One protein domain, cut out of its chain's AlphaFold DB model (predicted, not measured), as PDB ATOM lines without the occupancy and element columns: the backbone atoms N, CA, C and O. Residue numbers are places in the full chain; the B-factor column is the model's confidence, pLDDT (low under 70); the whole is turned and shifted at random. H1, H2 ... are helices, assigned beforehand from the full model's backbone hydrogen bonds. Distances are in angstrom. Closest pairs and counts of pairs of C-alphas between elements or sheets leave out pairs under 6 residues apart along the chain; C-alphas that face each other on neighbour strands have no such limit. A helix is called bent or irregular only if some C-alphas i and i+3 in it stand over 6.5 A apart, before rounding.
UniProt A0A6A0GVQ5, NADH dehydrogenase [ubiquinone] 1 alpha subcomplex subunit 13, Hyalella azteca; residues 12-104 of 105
ATOM      1  N   HIS A  12     138.423 271.151 248.298       63.84
ATOM      2  CA  HIS A  12     139.441 272.026 247.701       63.84
ATOM      3  C   HIS A  12     139.210 272.343 246.216       63.84
ATOM      4  O   HIS A  12     139.668 273.373 245.720       63.84
ATOM      5  N   SER A  13     138.547 271.452 245.477       75.31
ATOM      6  CA  SER A  13     138.262 271.668 244.056       75.31
ATOM      7  C   SER A  13     137.139 272.684 243.847       75.31
ATOM      8  O   SER A  13     137.216 273.470 242.908       75.31
ATOM      9  N   TYR A  14     136.179 272.770 244.773       82.19
ATOM     10  CA  TYR A  14     135.141 273.792 244.714       82.19
ATOM     11  C   TYR A  14     135.656 275.193 244.953       82.19
ATOM     12  O   TYR A  14     135.356 276.078 244.167       82.19
ATOM     13  N   GLN A  15     136.447 275.390 246.007       85.69
ATOM     14  CA  GLN A  15     136.983 276.711 246.331       85.69
ATOM     15  C   GLN A  15     137.778 277.267 245.144       85.69
ATOM     16  O   GLN A  15     137.693 278.445 244.824       85.69
ATOM     17  N   LYS A  16     138.499 276.404 244.415       89.25
ATOM     18  CA  LYS A  16     139.176 276.790 243.170       89.25
ATOM     19  C   LYS A  16     138.197 277.190 242.065       89.25
ATOM     20  O   LYS A  16     138.500 278.120 241.325       89.25
ATOM     21  N   ILE A  17     137.072 276.487 241.925       91.00
ATOM     22  CA  ILE A  17     136.024 276.826 240.952       91.00
ATOM     23  C   ILE A  17     135.387 278.164 241.327       91.00
ATOM     24  O   ILE A  17     135.364 279.056 240.492       91.00
ATOM     25  N   GLU A  18     134.974 278.340 242.580       91.06
ATOM     26  CA  GLU A  18     134.378 279.572 243.097       91.06
ATOM     27  C   GLU A  18     135.313 280.775 242.908       91.06
ATOM     28  O   GLU A  18     134.916 281.777 242.316       91.06
ATOM     29  N   MET A  19     136.590 280.646 243.286       94.75
ATOM     30  CA  MET A  19     137.588 281.699 243.085       94.75
ATOM     31  C   MET A  19     137.814 282.020 241.604       94.75
ATOM     32  O   MET A  19     137.953 283.185 241.241       94.75
ATOM     33  N   ARG A  20     137.843 281.011 240.722       93.88
ATOM     34  CA  ARG A  20     137.976 281.238 239.272       93.88
ATOM     35  C   ARG A  20     136.738 281.909 238.694       93.88
ATOM     36  O   ARG A  20     136.884 282.824 237.892       93.88
ATOM     37  N   SER A  21     135.546 281.488 239.108       96.25
ATOM     38  CA  SER A  21     134.280 282.101 238.707       96.25
ATOM     39  C   SER A  21     134.206 283.560 239.152       96.25
ATOM     40  O   SER A  21     133.836 284.411 238.348       96.25
ATOM     41  N   ALA A  22     134.641 283.869 240.379       96.50
ATOM     42  CA  ALA A  22     134.747 285.240 240.870       96.50
ATOM     43  C   ALA A  22     135.729 286.073 240.028       96.50
ATOM     44  O   ALA A  22     135.387 287.174 239.601       96.50
ATOM     45  N   THR A  23     136.911 285.536 239.705       95.88
ATOM     46  CA  THR A  23     137.867 286.218 238.818       95.88
ATOM     47  C   THR A  23     137.261 286.481 237.443       95.88
ATOM     48  O   THR A  23     137.323 287.611 236.974       95.88
ATOM     49  N   ILE A  24     136.633 285.482 236.811       97.12
ATOM     50  CA  ILE A  24     136.005 285.625 235.485       97.12
ATOM     51  C   ILE A  24     134.912 286.699 235.503       97.12
ATOM     52  O   ILE A  24     134.825 287.485 234.563       97.12
ATOM     53  N   ALA A  25     134.125 286.775 236.578       97.62
ATOM     54  CA  ALA A  25     133.112 287.813 236.742       97.62
ATOM     55  C   ALA A  25     133.716 289.229 236.845       97.62
ATOM     56  O   ALA A  25     133.100 290.190 236.390       97.62
ATOM     57  N   LEU A  26     134.925 289.363 237.403       97.19
ATOM     58  CA  LEU A  26     135.632 290.643 237.554       97.19
ATOM     59  C   LEU A  26     136.445 291.054 236.320       97.19
ATOM     60  O   LEU A  26     136.620 292.250 236.084       97.19
ATOM     61  N   LEU A  27     136.929 290.093 235.526       96.88
ATOM     62  CA  LEU A  27     137.734 290.343 234.326       96.88
ATOM     63  C   LEU A  27     137.182 291.440 233.399       96.88
ATOM     64  O   LEU A  27     137.981 292.296 233.027       96.88
ATOM     65  N   PRO A  28     135.884 291.494 233.028       97.81
ATOM     66  CA  PRO A  28     135.399 292.539 232.123       97.81
ATOM     67  C   PRO A  28     135.594 293.954 232.684       97.81
ATOM     68  O   PRO A  28     135.927 294.866 231.930       97.81
ATOM     69  N   PHE A  29     135.455 294.143 233.998       97.81
ATOM     70  CA  PHE A  29     135.706 295.437 234.635       97.81
ATOM     71  C   PHE A  29     137.197 295.768 234.649       97.81
ATOM     72  O   PHE A  29     137.580 296.878 234.295       97.81
ATOM     73  N   LEU A  30     138.046 294.800 235.001       96.25
ATOM     74  CA  LEU A  30     139.497 294.998 235.027       96.25
ATOM     75  C   LEU A  30     140.060 295.302 233.635       96.25
ATOM     76  O   LEU A  30     140.921 296.170 233.504       96.25
ATOM     77  N   PHE A  31     139.561 294.626 232.598       96.44
ATOM     78  CA  PHE A  31     139.939 294.916 231.220       96.44
ATOM     79  C   PHE A  31     139.466 296.301 230.792       96.44
ATOM     80  O   PHE A  31     140.279 297.070 230.296       96.44
ATOM     81  N   ALA A  32     138.215 296.672 231.075       97.25
ATOM     82  CA  ALA A  32     137.717 298.004 230.744       97.25
ATOM     83  C   ALA A  32     138.531 299.123 231.420       97.25
ATOM     84  O   ALA A  32     138.857 300.120 230.779       97.25
ATOM     85  N   GLU A  33     138.890 298.961 232.695       97.56
ATOM     86  CA  GLU A  33     139.735 299.926 233.409       97.56
ATOM     87  C   GLU A  33     141.154 299.989 232.831       97.56
ATOM     88  O   GLU A  33     141.693 301.079 232.624       97.56
ATOM     89  N   ARG A  34     141.746 298.835 232.501       94.69
ATOM     90  CA  ARG A  34     143.055 298.771 231.840       94.69
ATOM     91  C   ARG A  34     143.032 299.471 230.485       94.69
ATOM     92  O   ARG A  34     143.927 300.261 230.202       94.69
ATOM     93  N   ASP A  35     142.025 299.198 229.664       95.25
ATOM     94  CA  ASP A  35     141.923 299.736 228.309       95.25
ATOM     95  C   ASP A  35     141.693 301.259 228.352       95.25
ATOM     96  O   ASP A  35     142.314 302.010 227.599       95.25
ATOM     97  N   ARG A  36     140.898 301.758 229.312       95.88
ATOM     98  CA  ARG A  36     140.775 303.204 229.573       95.88
ATOM     99  C   ARG A  36     142.100 303.831 229.986       95.88
ATOM    100  O   ARG A  36     142.466 304.872 229.445       95.88
ATOM    101  N   ALA A  37     142.814 303.219 230.929       93.69
ATOM    102  CA  ALA A  37     144.114 303.715 231.372       93.69
ATOM    103  C   ALA A  37     145.124 303.754 230.212       93.69
ATOM    104  O   ALA A  37     145.810 304.763 230.037       93.69
ATOM    105  N   ALA A  38     145.136 302.708 229.377       92.12
ATOM    106  CA  ALA A  38     145.944 302.618 228.165       92.12
ATOM    107  C   ALA A  38     145.707 303.812 227.231       92.12
ATOM    108  O   ALA A  38     146.634 304.558 226.913       92.12
ATOM    109  N   LEU A  39     144.449 304.033 226.847       93.69
ATOM    110  CA  LEU A  39     144.069 305.088 225.907       93.69
ATOM    111  C   LEU A  39     144.312 306.494 226.466       93.69
ATOM    112  O   LEU A  39     144.797 307.370 225.749       93.69
ATOM    113  N   LEU A  40     144.015 306.719 227.749       94.75
ATOM    114  CA  LEU A  40     144.245 308.011 228.396       94.75
ATOM    115  C   LEU A  40     145.734 308.353 228.467       94.75
ATOM    116  O   LEU A  40     146.106 309.502 228.229       94.75
ATOM    117  N   GLN A  41     146.589 307.375 228.770       94.06
ATOM    118  CA  GLN A  41     148.027 307.605 228.803       94.06
ATOM    119  C   GLN A  41     148.585 307.873 227.404       94.06
ATOM    120  O   GLN A  41     149.343 308.822 227.233       94.06
ATOM    121  N   MET A  42     148.158 307.110 226.393       92.62
ATOM    122  CA  MET A  42     148.548 307.363 225.001       92.62
ATOM    123  C   MET A  42     148.115 308.748 224.533       92.62
ATOM    124  O   MET A  42     148.874 309.430 223.848       92.62
ATOM    125  N   ARG A  43     146.933 309.215 224.956       94.44
ATOM    126  CA  ARG A  43     146.492 310.574 224.646       94.44
ATOM    127  C   ARG A  43     147.422 311.629 225.243       94.44
ATOM    128  O   ARG A  43     147.813 312.544 224.532       94.44
ATOM    129  N   ARG A  44     147.821 311.470 226.509       94.62
ATOM    130  CA  ARG A  44     148.775 312.377 227.171       94.62
ATOM    131  C   ARG A  44     150.135 312.388 226.480       94.62
ATOM    132  O   ARG A  44     150.688 313.461 226.276       94.62
ATOM    133  N   ASN A  45     150.650 311.215 226.108       93.56
ATOM    134  CA  ASN A  45     151.937 311.101 225.420       93.56
ATOM    135  C   ASN A  45     151.875 311.776 224.039       93.56
ATOM    136  O   ASN A  45     152.790 312.505 223.674       93.56
ATOM    137  N   ARG A  46     150.762 311.614 223.313       93.44
ATOM    138  CA  ARG A  46     150.525 312.289 222.029       93.44
ATOM    139  C   ARG A  46     150.460 313.811 222.170       93.44
ATOM    140  O   ARG A  46     151.021 314.528 221.347       93.44
ATOM    141  N   ASP A  47     149.766 314.306 223.193       95.25
ATOM    142  CA  ASP A  47     149.673 315.745 223.450       95.25
ATOM    143  C   ASP A  47     151.068 316.317 223.812       95.25
ATOM    144  O   ASP A  47     151.462 317.361 223.297       95.25
ATOM    145  N   ALA A  48     151.869 315.587 224.601       94.31
ATOM    146  CA  ALA A  48     153.254 315.957 224.914       94.31
ATOM    147  C   ALA A  48     154.190 315.908 223.689       94.31
ATOM    148  O   ALA A  48     155.059 316.770 223.541       94.31
ATOM    149  N   GLU A  49     154.011 314.934 222.793       92.62
ATOM    150  CA  GLU A  49     154.730 314.852 221.516       92.62
ATOM    151  C   GLU A  49     154.440 316.080 220.643       92.62
ATOM    152  O   GLU A  49     155.369 316.674 220.097       92.62
ATOM    153  N   ALA A  50     153.173 316.503 220.558       93.75
ATOM    154  CA  ALA A  50     152.777 317.690 219.803       93.75
ATOM    155  C   ALA A  50     153.477 318.960 220.316       93.75
ATOM    156  O   ALA A  50     153.975 319.763 219.524       93.75
ATOM    157  N   ASP A  51     153.571 319.115 221.638       94.44
ATOM    158  CA  ASP A  51     154.253 320.248 222.263       94.44
ATOM    159  C   ASP A  51     155.773 320.220 222.046       94.44
ATOM    160  O   ASP A  51     156.389 321.277 221.847       94.44
ATOM    161  N   LEU A  52     156.377 319.028 222.078       92.69
ATOM    162  CA  LEU A  52     157.814 318.823 221.896       92.69
ATOM    163  C   LEU A  52     158.246 319.028 220.435       92.69
ATOM    164  O   LEU A  52     159.260 319.680 220.180       92.69
ATOM    165  N   MET A  53     157.470 318.509 219.481       92.69
ATOM    166  CA  MET A  53     157.853 318.422 218.067       92.69
ATOM    167  C   MET A  53     157.344 319.582 217.201       92.69
ATOM    168  O   MET A  53     157.657 319.643 216.015       92.69
ATOM    169  N   LYS A  54     156.639 320.562 217.784       92.19
ATOM    170  CA  LYS A  54     156.072 321.730 217.075       92.19
ATOM    171  C   LYS A  54     157.050 322.536 216.208       92.19
ATOM    172  O   LYS A  54     156.616 323.242 215.305       92.19
ATOM    173  N   ASN A  55     158.346 322.485 216.510       93.38
ATOM    174  CA  ASN A  55     159.377 323.263 215.817       93.38
ATOM    175  C   ASN A  55     160.135 322.449 214.754       93.38
ATOM    176  O   ASN A  55     161.099 322.955 214.184       93.38
ATOM    177  N   VAL A  56     159.761 321.188 214.525       91.25
ATOM    178  CA  VAL A  56     160.422 320.309 213.557       91.25
ATOM    179  C   VAL A  56     159.643 320.343 212.245       91.25
ATOM    180  O   VAL A  56     158.469 319.976 212.194       91.25
ATOM    181  N   GLU A  57     160.293 320.799 211.174       89.38
ATOM    182  CA  GLU A  57     159.685 320.857 209.843       89.38
ATOM    183  C   GLU A  57     159.328 319.448 209.348       89.38
ATOM    184  O   GLU A  57     160.159 318.541 209.367       89.38
ATOM    185  N   GLY A  58     158.081 319.264 208.904       85.69
ATOM    186  CA  GLY A  58     157.595 317.986 208.375       85.69
ATOM    187  C   GLY A  58     157.255 316.927 209.429       85.69
ATOM    188  O   GLY A  58     156.997 315.784 209.056       85.69
ATOM    189  N   TRP A  59     157.239 317.268 210.725       91.44
ATOM    190  CA  TRP A  59     156.792 316.332 211.757       91.44
ATOM    191  C   TRP A  59     155.265 316.297 211.872       91.44
ATOM    192  O   TRP A  59     154.633 317.290 212.235       91.44
ATOM    193  N   GLU A  60     154.678 315.126 211.633       90.31
ATOM    194  CA  GLU A  60     153.267 314.855 211.902       90.31
ATOM    195  C   GLU A  60     153.135 313.967 213.142       90.31
ATOM    196  O   GLU A  60     153.687 312.867 213.201       90.31
ATOM    197  N   VAL A  61     152.389 314.443 214.142       91.12
ATOM    198  CA  VAL A  61     152.226 313.760 215.435       91.12
ATOM    199  C   VAL A  61     151.631 312.364 215.252       91.12
ATOM    200  O   VAL A  61     150.531 312.224 214.709       91.12
ATOM    201  N   GLY A  62     152.310 311.346 215.785       85.75
ATOM    202  CA  GLY A  62     151.920 309.939 215.639       85.75
ATOM    203  C   GLY A  62     152.425 309.260 214.360       85.75
ATOM    204  O   GLY A  62     152.062 308.113 214.100       85.75
ATOM    205  N   THR A  63     153.271 309.932 213.578       88.50
ATOM    206  CA  THR A  63     154.013 309.335 212.459       88.50
ATOM    207  C   THR A  63     155.507 309.337 212.753       88.50
ATOM    208  O   THR A  63     156.001 310.092 213.588       88.50
ATOM    209  N   TYR A  64     156.249 308.503 212.037       85.38
ATOM    210  CA  TYR A  64     157.697 308.592 212.015       85.38
ATOM    211  C   TYR A  64     158.126 309.343 210.757       85.38
ATOM    212  O   TYR A  64     158.174 308.761 209.676       85.38
ATOM    213  N   MET A  65     158.426 310.641 210.893       84.25
ATOM    214  CA  MET A  65     158.841 311.503 209.771       84.25
ATOM    215  C   MET A  65     157.854 311.481 208.583       84.25
ATOM    216  O   MET A  65     158.272 311.458 207.427       84.25
ATOM    217  N   GLY A  66     156.545 311.438 208.865       82.69
ATOM    218  CA  GLY A  66     155.488 311.379 207.848       82.69
ATOM    219  C   GLY A  66     155.142 309.970 207.349       82.69
ATOM    220  O   GLY A  66     154.203 309.819 206.574       82.69
ATOM    221  N   GLU A  67     155.845 308.922 207.797       86.00
ATOM    222  CA  GLU A  67     155.478 307.531 207.506       86.00
ATOM    223  C   GLU A  67     154.777 306.856 208.699       86.00
ATOM    224  O   GLU A  67     155.183 307.040 209.854       86.00
ATOM    225  N   PRO A  68     153.758 306.006 208.460       86.75
ATOM    226  CA  PRO A  68     153.206 305.155 209.505       86.75
ATOM    227  C   PRO A  68     154.257 304.136 209.971       86.75
ATOM    228  O   PRO A  68     154.946 303.504 209.166       86.75
ATOM    229  N   ILE A  69     154.359 303.944 211.290       85.75
ATOM    230  CA  ILE A  69     155.333 303.021 211.903       85.75
ATOM    231  C   ILE A  69     155.064 301.573 211.467       85.75
ATOM    232  O   ILE A  69     155.992 300.809 211.192       85.75
ATOM    233  N   TYR A  70     153.789 301.190 211.395       88.06
ATOM    234  CA  TYR A  70     153.370 299.842 211.030       88.06
ATOM    235  C   TYR A  70     152.951 299.797 209.567       88.06
ATOM    236  O   TYR A  70     152.002 300.457 209.164       88.06
ATOM    237  N   LYS A  71     153.656 298.981 208.779       86.44
ATOM    238  CA  LYS A  71     153.396 298.806 207.338       86.44
ATOM    239  C   LYS A  71     152.506 297.599 207.024       86.44
ATOM    240  O   LYS A  71     152.025 297.465 205.910       86.44
ATOM    241  N   THR A  72     152.339 296.693 207.986       88.56
ATOM    242  CA  THR A  72     151.628 295.411 207.828       88.56
ATOM    243  C   THR A  72     150.255 295.386 208.489       88.56
ATOM    244  O   THR A  72     149.577 294.367 208.421       88.56
ATOM    245  N   ILE A  73     149.898 296.444 209.213       85.94
ATOM    246  CA  ILE A  73     148.640 296.553 209.947       85.94
ATOM    247  C   ILE A  73     147.733 297.477 209.135       85.94
ATOM    248  O   ILE A  73     148.212 298.487 208.620       85.94
ATOM    249  N   ASP A  74     146.459 297.111 209.012       85.94
ATOM    250  CA  ASP A  74     145.449 297.956 208.372       85.94
ATOM    251  C   ASP A  74     145.273 299.276 209.143       85.94
ATOM    252  O   ASP A  74     145.569 299.346 210.336       85.94
ATOM    253  N   GLU A  75     144.752 300.319 208.492       81.81
ATOM    254  CA  GLU A  75     144.581 301.648 209.111       81.81
ATOM    255  C   GLU A  75     143.710 301.616 210.382       81.81
ATOM    256  O   GLU A  75     143.988 302.332 211.342       81.81
ATOM    257  N   ASP A  76     142.709 300.729 210.425       85.88
ATOM    258  CA  ASP A  76     141.824 300.518 211.582       85.88
ATOM    259  C   ASP A  76     142.361 299.473 212.583       85.88
ATOM    260  O   ASP A  76     141.704 299.128 213.571       85.88
ATOM    261  N   GLY A  77     143.544 298.914 212.325       87.44
ATOM    262  CA  GLY A  77     144.135 297.879 213.155       87.44
ATOM    263  C   GLY A  77     144.654 298.426 214.484       87.44
ATOM    264  O   GLY A  77     145.345 299.440 214.553       87.44
ATOM    265  N   TRP A  78     144.364 297.713 215.573       86.62
ATOM    266  CA  TRP A  78     144.893 298.046 216.893       86.62
ATOM    267  C   TRP A  78     146.258 297.395 217.127       86.62
ATOM    268  O   TRP A  78     146.403 296.175 217.017       86.62
ATOM    269  N   HIS A  79     147.239 298.201 217.532       88.31
ATOM    270  CA  HIS A  79     148.530 297.726 218.019       88.31
ATOM    271  C   HIS A  79     148.650 297.995 219.525       88.31
ATOM    272  O   HIS A  79     148.497 299.127 219.977       88.31
ATOM    273  N   GLU A  80     148.962 296.962 220.313       88.44
ATOM    274  CA  GLU A  80     149.134 297.109 221.762       88.44
ATOM    275  C   GLU A  80     150.402 297.930 222.085       88.44
ATOM    276  O   GLU A  80     151.491 297.558 221.638       88.44
ATOM    277  N   PRO A  81     150.304 299.031 222.856       89.69
ATOM    278  CA  PRO A  81     151.456 299.876 223.166       89.69
ATOM    279  C   PRO A  81     152.573 299.105 223.871       89.69
ATOM    280  O   PRO A  81     152.333 298.324 224.799       89.69
ATOM    281  N   LYS A  82     153.824 299.355 223.481       87.19
ATOM    282  CA  LYS A  82     154.975 298.777 224.184       87.19
ATOM    283  C   LYS A  82     155.160 299.459 225.537       87.19
ATOM    284  O   LYS A  82     154.805 300.615 225.740       87.19
ATOM    285  N   LYS A  83     155.808 298.761 226.474       82.75
ATOM    286  CA  LYS A  83     156.091 299.305 227.817       82.75
ATOM    287  C   LYS A  83     156.862 300.627 227.768       82.75
ATOM    288  O   LYS A  83     156.557 301.520 228.546       82.75
ATOM    289  N   PHE A  84     157.835 300.740 226.864       84.06
ATOM    290  CA  PHE A  84     158.624 301.963 226.696       84.06
ATOM    291  C   PHE A  84     157.755 303.120 226.194       84.06
ATOM    292  O   PHE A  84     157.744 304.167 226.818       84.06
ATOM    293  N   GLU A  85     156.911 302.882 225.189       86.44
ATOM    294  CA  GLU A  85     155.961 303.878 224.671       86.44
ATOM    295  C   GLU A  85     154.964 304.334 225.747       86.44
ATOM    296  O   GLU A  85     154.646 305.515 225.853       86.44
ATOM    297  N   TYR A  86     154.484 303.405 226.584       89.50
ATOM    298  CA  TYR A  86     153.537 303.706 227.658       89.50
ATOM    299  C   TYR A  86     154.155 304.525 228.798       89.50
ATOM    300  O   TYR A  86     153.536 305.474 229.280       89.50
ATOM    301  N   PHE A  87     155.375 304.179 229.215       87.06
ATOM    302  CA  PHE A  87     156.062 304.783 230.359       87.06
ATOM    303  C   PHE A  87     157.158 305.789 229.971       87.06
ATOM    304  O   PHE A  87     157.980 306.119 230.821       87.06
ATOM    305  N   GLU A  88     157.166 306.308 228.742       84.81
ATOM    306  CA  GLU A  88     158.215 307.205 228.219       84.81
ATOM    307  C   GLU A  88     158.491 308.416 229.131       84.81
ATOM    308  O   GLU A  88     159.631 308.825 229.326       84.81
ATOM    309  N   HIS A  89     157.449 308.961 229.764       85.06
ATOM    310  CA  HIS A  89     157.557 310.110 230.672       85.06
ATOM    311  C   HIS A  89     157.772 309.734 232.148       85.06
ATOM    312  O   HIS A  89     157.649 310.583 233.030       85.06
ATOM    313  N   SER A  90     158.037 308.462 232.442       85.69
ATOM    314  CA  SER A  90     158.290 307.982 233.804       85.69
ATOM    315  C   SER A  90     159.786 307.995 234.116       85.69
ATOM    316  O   SER A  90     160.621 307.979 233.216       85.69
ATOM    317  N   ASP A  91     160.136 307.976 235.403       83.69
ATOM    318  CA  ASP A  91     161.529 307.804 235.824       83.69
ATOM    319  C   ASP A  91     162.103 306.504 235.211       83.69
ATOM    320  O   ASP A  91     161.518 305.431 235.413       83.69
ATOM    321  N   PRO A  92     163.246 306.552 234.500       75.19
ATOM    322  CA  PRO A  92     163.908 305.368 233.955       75.19
ATOM    323  C   PRO A  92     164.144 304.261 234.993       75.19
ATOM    324  O   PRO A  92     164.138 303.072 234.657       75.19
ATOM    325  N   MET A  93     164.330 304.622 236.268       70.38
ATOM    326  CA  MET A  93     164.509 303.648 237.342       70.38
ATOM    327  C   MET A  93     163.233 302.832 237.600       70.38
ATOM    328  O   MET A  93     163.319 301.645 237.926       70.38
ATOM    329  N   TYR A  94     162.054 303.417 237.366       72.44
ATOM    330  CA  TYR A  94     160.765 302.737 237.483       72.44
ATOM    331  C   TYR A  94     160.669 301.560 236.504       72.44
ATOM    332  O   TYR A  94     160.379 300.440 236.919       72.44
ATOM    333  N   LEU A  95     161.034 301.755 235.232       66.94
ATOM    334  CA  LEU A  95     161.031 300.693 234.214       66.94
ATOM    335  C   LEU A  95     161.928 299.498 234.579       66.94
ATOM    336  O   LEU A  95     161.566 298.346 234.323       66.94
ATOM    337  N   ARG A  96     163.075 299.758 235.217       65.50
ATOM    338  CA  ARG A  96     164.025 298.718 235.641       65.50
ATOM    339  C   ARG A  96     163.458 297.832 236.750       65.50
ATOM    340  O   ARG A  96     163.598 296.613 236.692       65.50
ATOM    341  N   THR A  97     162.747 298.425 237.711       63.88
ATOM    342  CA  THR A  97     162.173 297.672 238.840       63.88
ATOM    343  C   THR A  97     161.151 296.616 238.409       63.88
ATOM    344  O   THR A  97     161.162 295.509 238.946       63.88
ATOM    345  N   PHE A  98     160.331 296.888 237.386       59.31
ATOM    346  CA  PHE A  98     159.386 295.894 236.855       59.31
ATOM    347  C   PHE A  98     160.076 294.702 236.190       59.31
ATOM    348  O   PHE A  98     159.562 293.585 236.270       59.31
ATOM    349  N   ALA A  99     161.215 294.922 235.526       59.62
ATOM    350  CA  ALA A  99     161.990 293.846 234.913       59.62
ATOM    351  C   ALA A  99     162.595 292.922 235.984       59.62
ATOM    352  O   ALA A  99     162.527 291.698 235.860       59.62
ATOM    353  N   ASP A 100     163.096 293.503 237.075       57.59
ATOM    354  CA  ASP A 100     163.732 292.764 238.167       57.59
ATOM    355  C   ASP A 100     162.728 291.951 239.006       57.59
ATOM    356  O   ASP A 100     163.066 290.881 239.516       57.59
ATOM    357  N   CYS A 101     161.474 292.402 239.130       54.25
ATOM    358  CA  CYS A 101     160.436 291.684 239.879       54.25
ATOM    359  C   CYS A 101     160.112 290.292 239.310       54.25
ATOM    360  O   CYS A 101     159.729 289.407 240.073       54.25
ATOM    361  N   HIS A 102     160.267 290.069 237.999       53.38
ATOM    362  CA  HIS A 102     160.014 288.758 237.384       53.38
ATOM    363  C   HIS A 102     161.199 287.786 237.521       53.38
ATOM    364  O   HIS A 102     161.020 286.580 237.383       53.38
ATOM    365  N   LEU A 103     162.393 288.308 237.827       52.22
ATOM    366  CA  LEU A 103     163.635 287.544 238.004       52.22
ATOM    367  C   LEU A 103     163.938 287.207 239.474       52.22
ATOM    368  O   LEU A 103     164.882 286.476 239.754       52.22
ATOM    369  N   ARG A 104     163.141 287.716 240.423       47.81
ATOM    370  CA  ARG A 104     163.225 287.396 241.862       47.81
ATOM    371  C   ARG A 104     162.220 286.319 242.281       47.81
ATOM    372  O   ARG A 104     161.552 286.467 243.305       47.81
TER     373      ARG A 104
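This is residues 12 to 104 of the 105 residues of the protein "NADH dehydrogenase [ubiquinone] 1 alpha subcomplex subunit 13" of Hyalella azteca (UniProt A0A6A0GVQ5). One long, bent helix, H1, makes the length, and its residues 12 to 37 stick out as an arm. Residues 54 to 82 fold back to short H2, which packs on H1b; H3 follows, its residues 96 to 103 sticking out. The 93 printed residues, all helix in class, have three named helices and no named strand. The whole is only just extended, close to loose, radius of gyration of the C-alphas 19.0 A, spanning 65 by 34 by 23 A.

H1, residues 12 to 53, by its hydrogen bonds assigned as one helix, is bent: C-alphas 25 and 28 are 7.0 A apart. Its arms H1a, residues 12 to 25, and H1b, residues 28 to 53, stand at a steep tilt of 44 degrees. H1b, with residues 38 to 45 alone, touches H2, residues 83 to 87; the closest C-alphas, of Met 42 and Tyr 86, are 6.7 A apart. H3, residues 92 to 103, is close to H2 but not clearly touching, the closest C-alphas, of Phe 87 and Leu 95, 7.5 A apart. Each O i to N i+4 pair is within hydrogen-bond range in H1b and H2, 9 of 10 in H1a and 3 of 8 in H3, beside 6 of 9 O i to N i+3 pairs.

H1a begins at C-alpha 12 (139.441, 272.026, 247.701) and H3 ends at C-alpha 103 (163.635, 287.544, 238.004). H1a is 20.2 A long, H1b 37.0 A and H3 18.3 A.

The printed part has no cut. H1 to H2 is a long link. Residues 12 and 95 to 104 have pLDDT under 70.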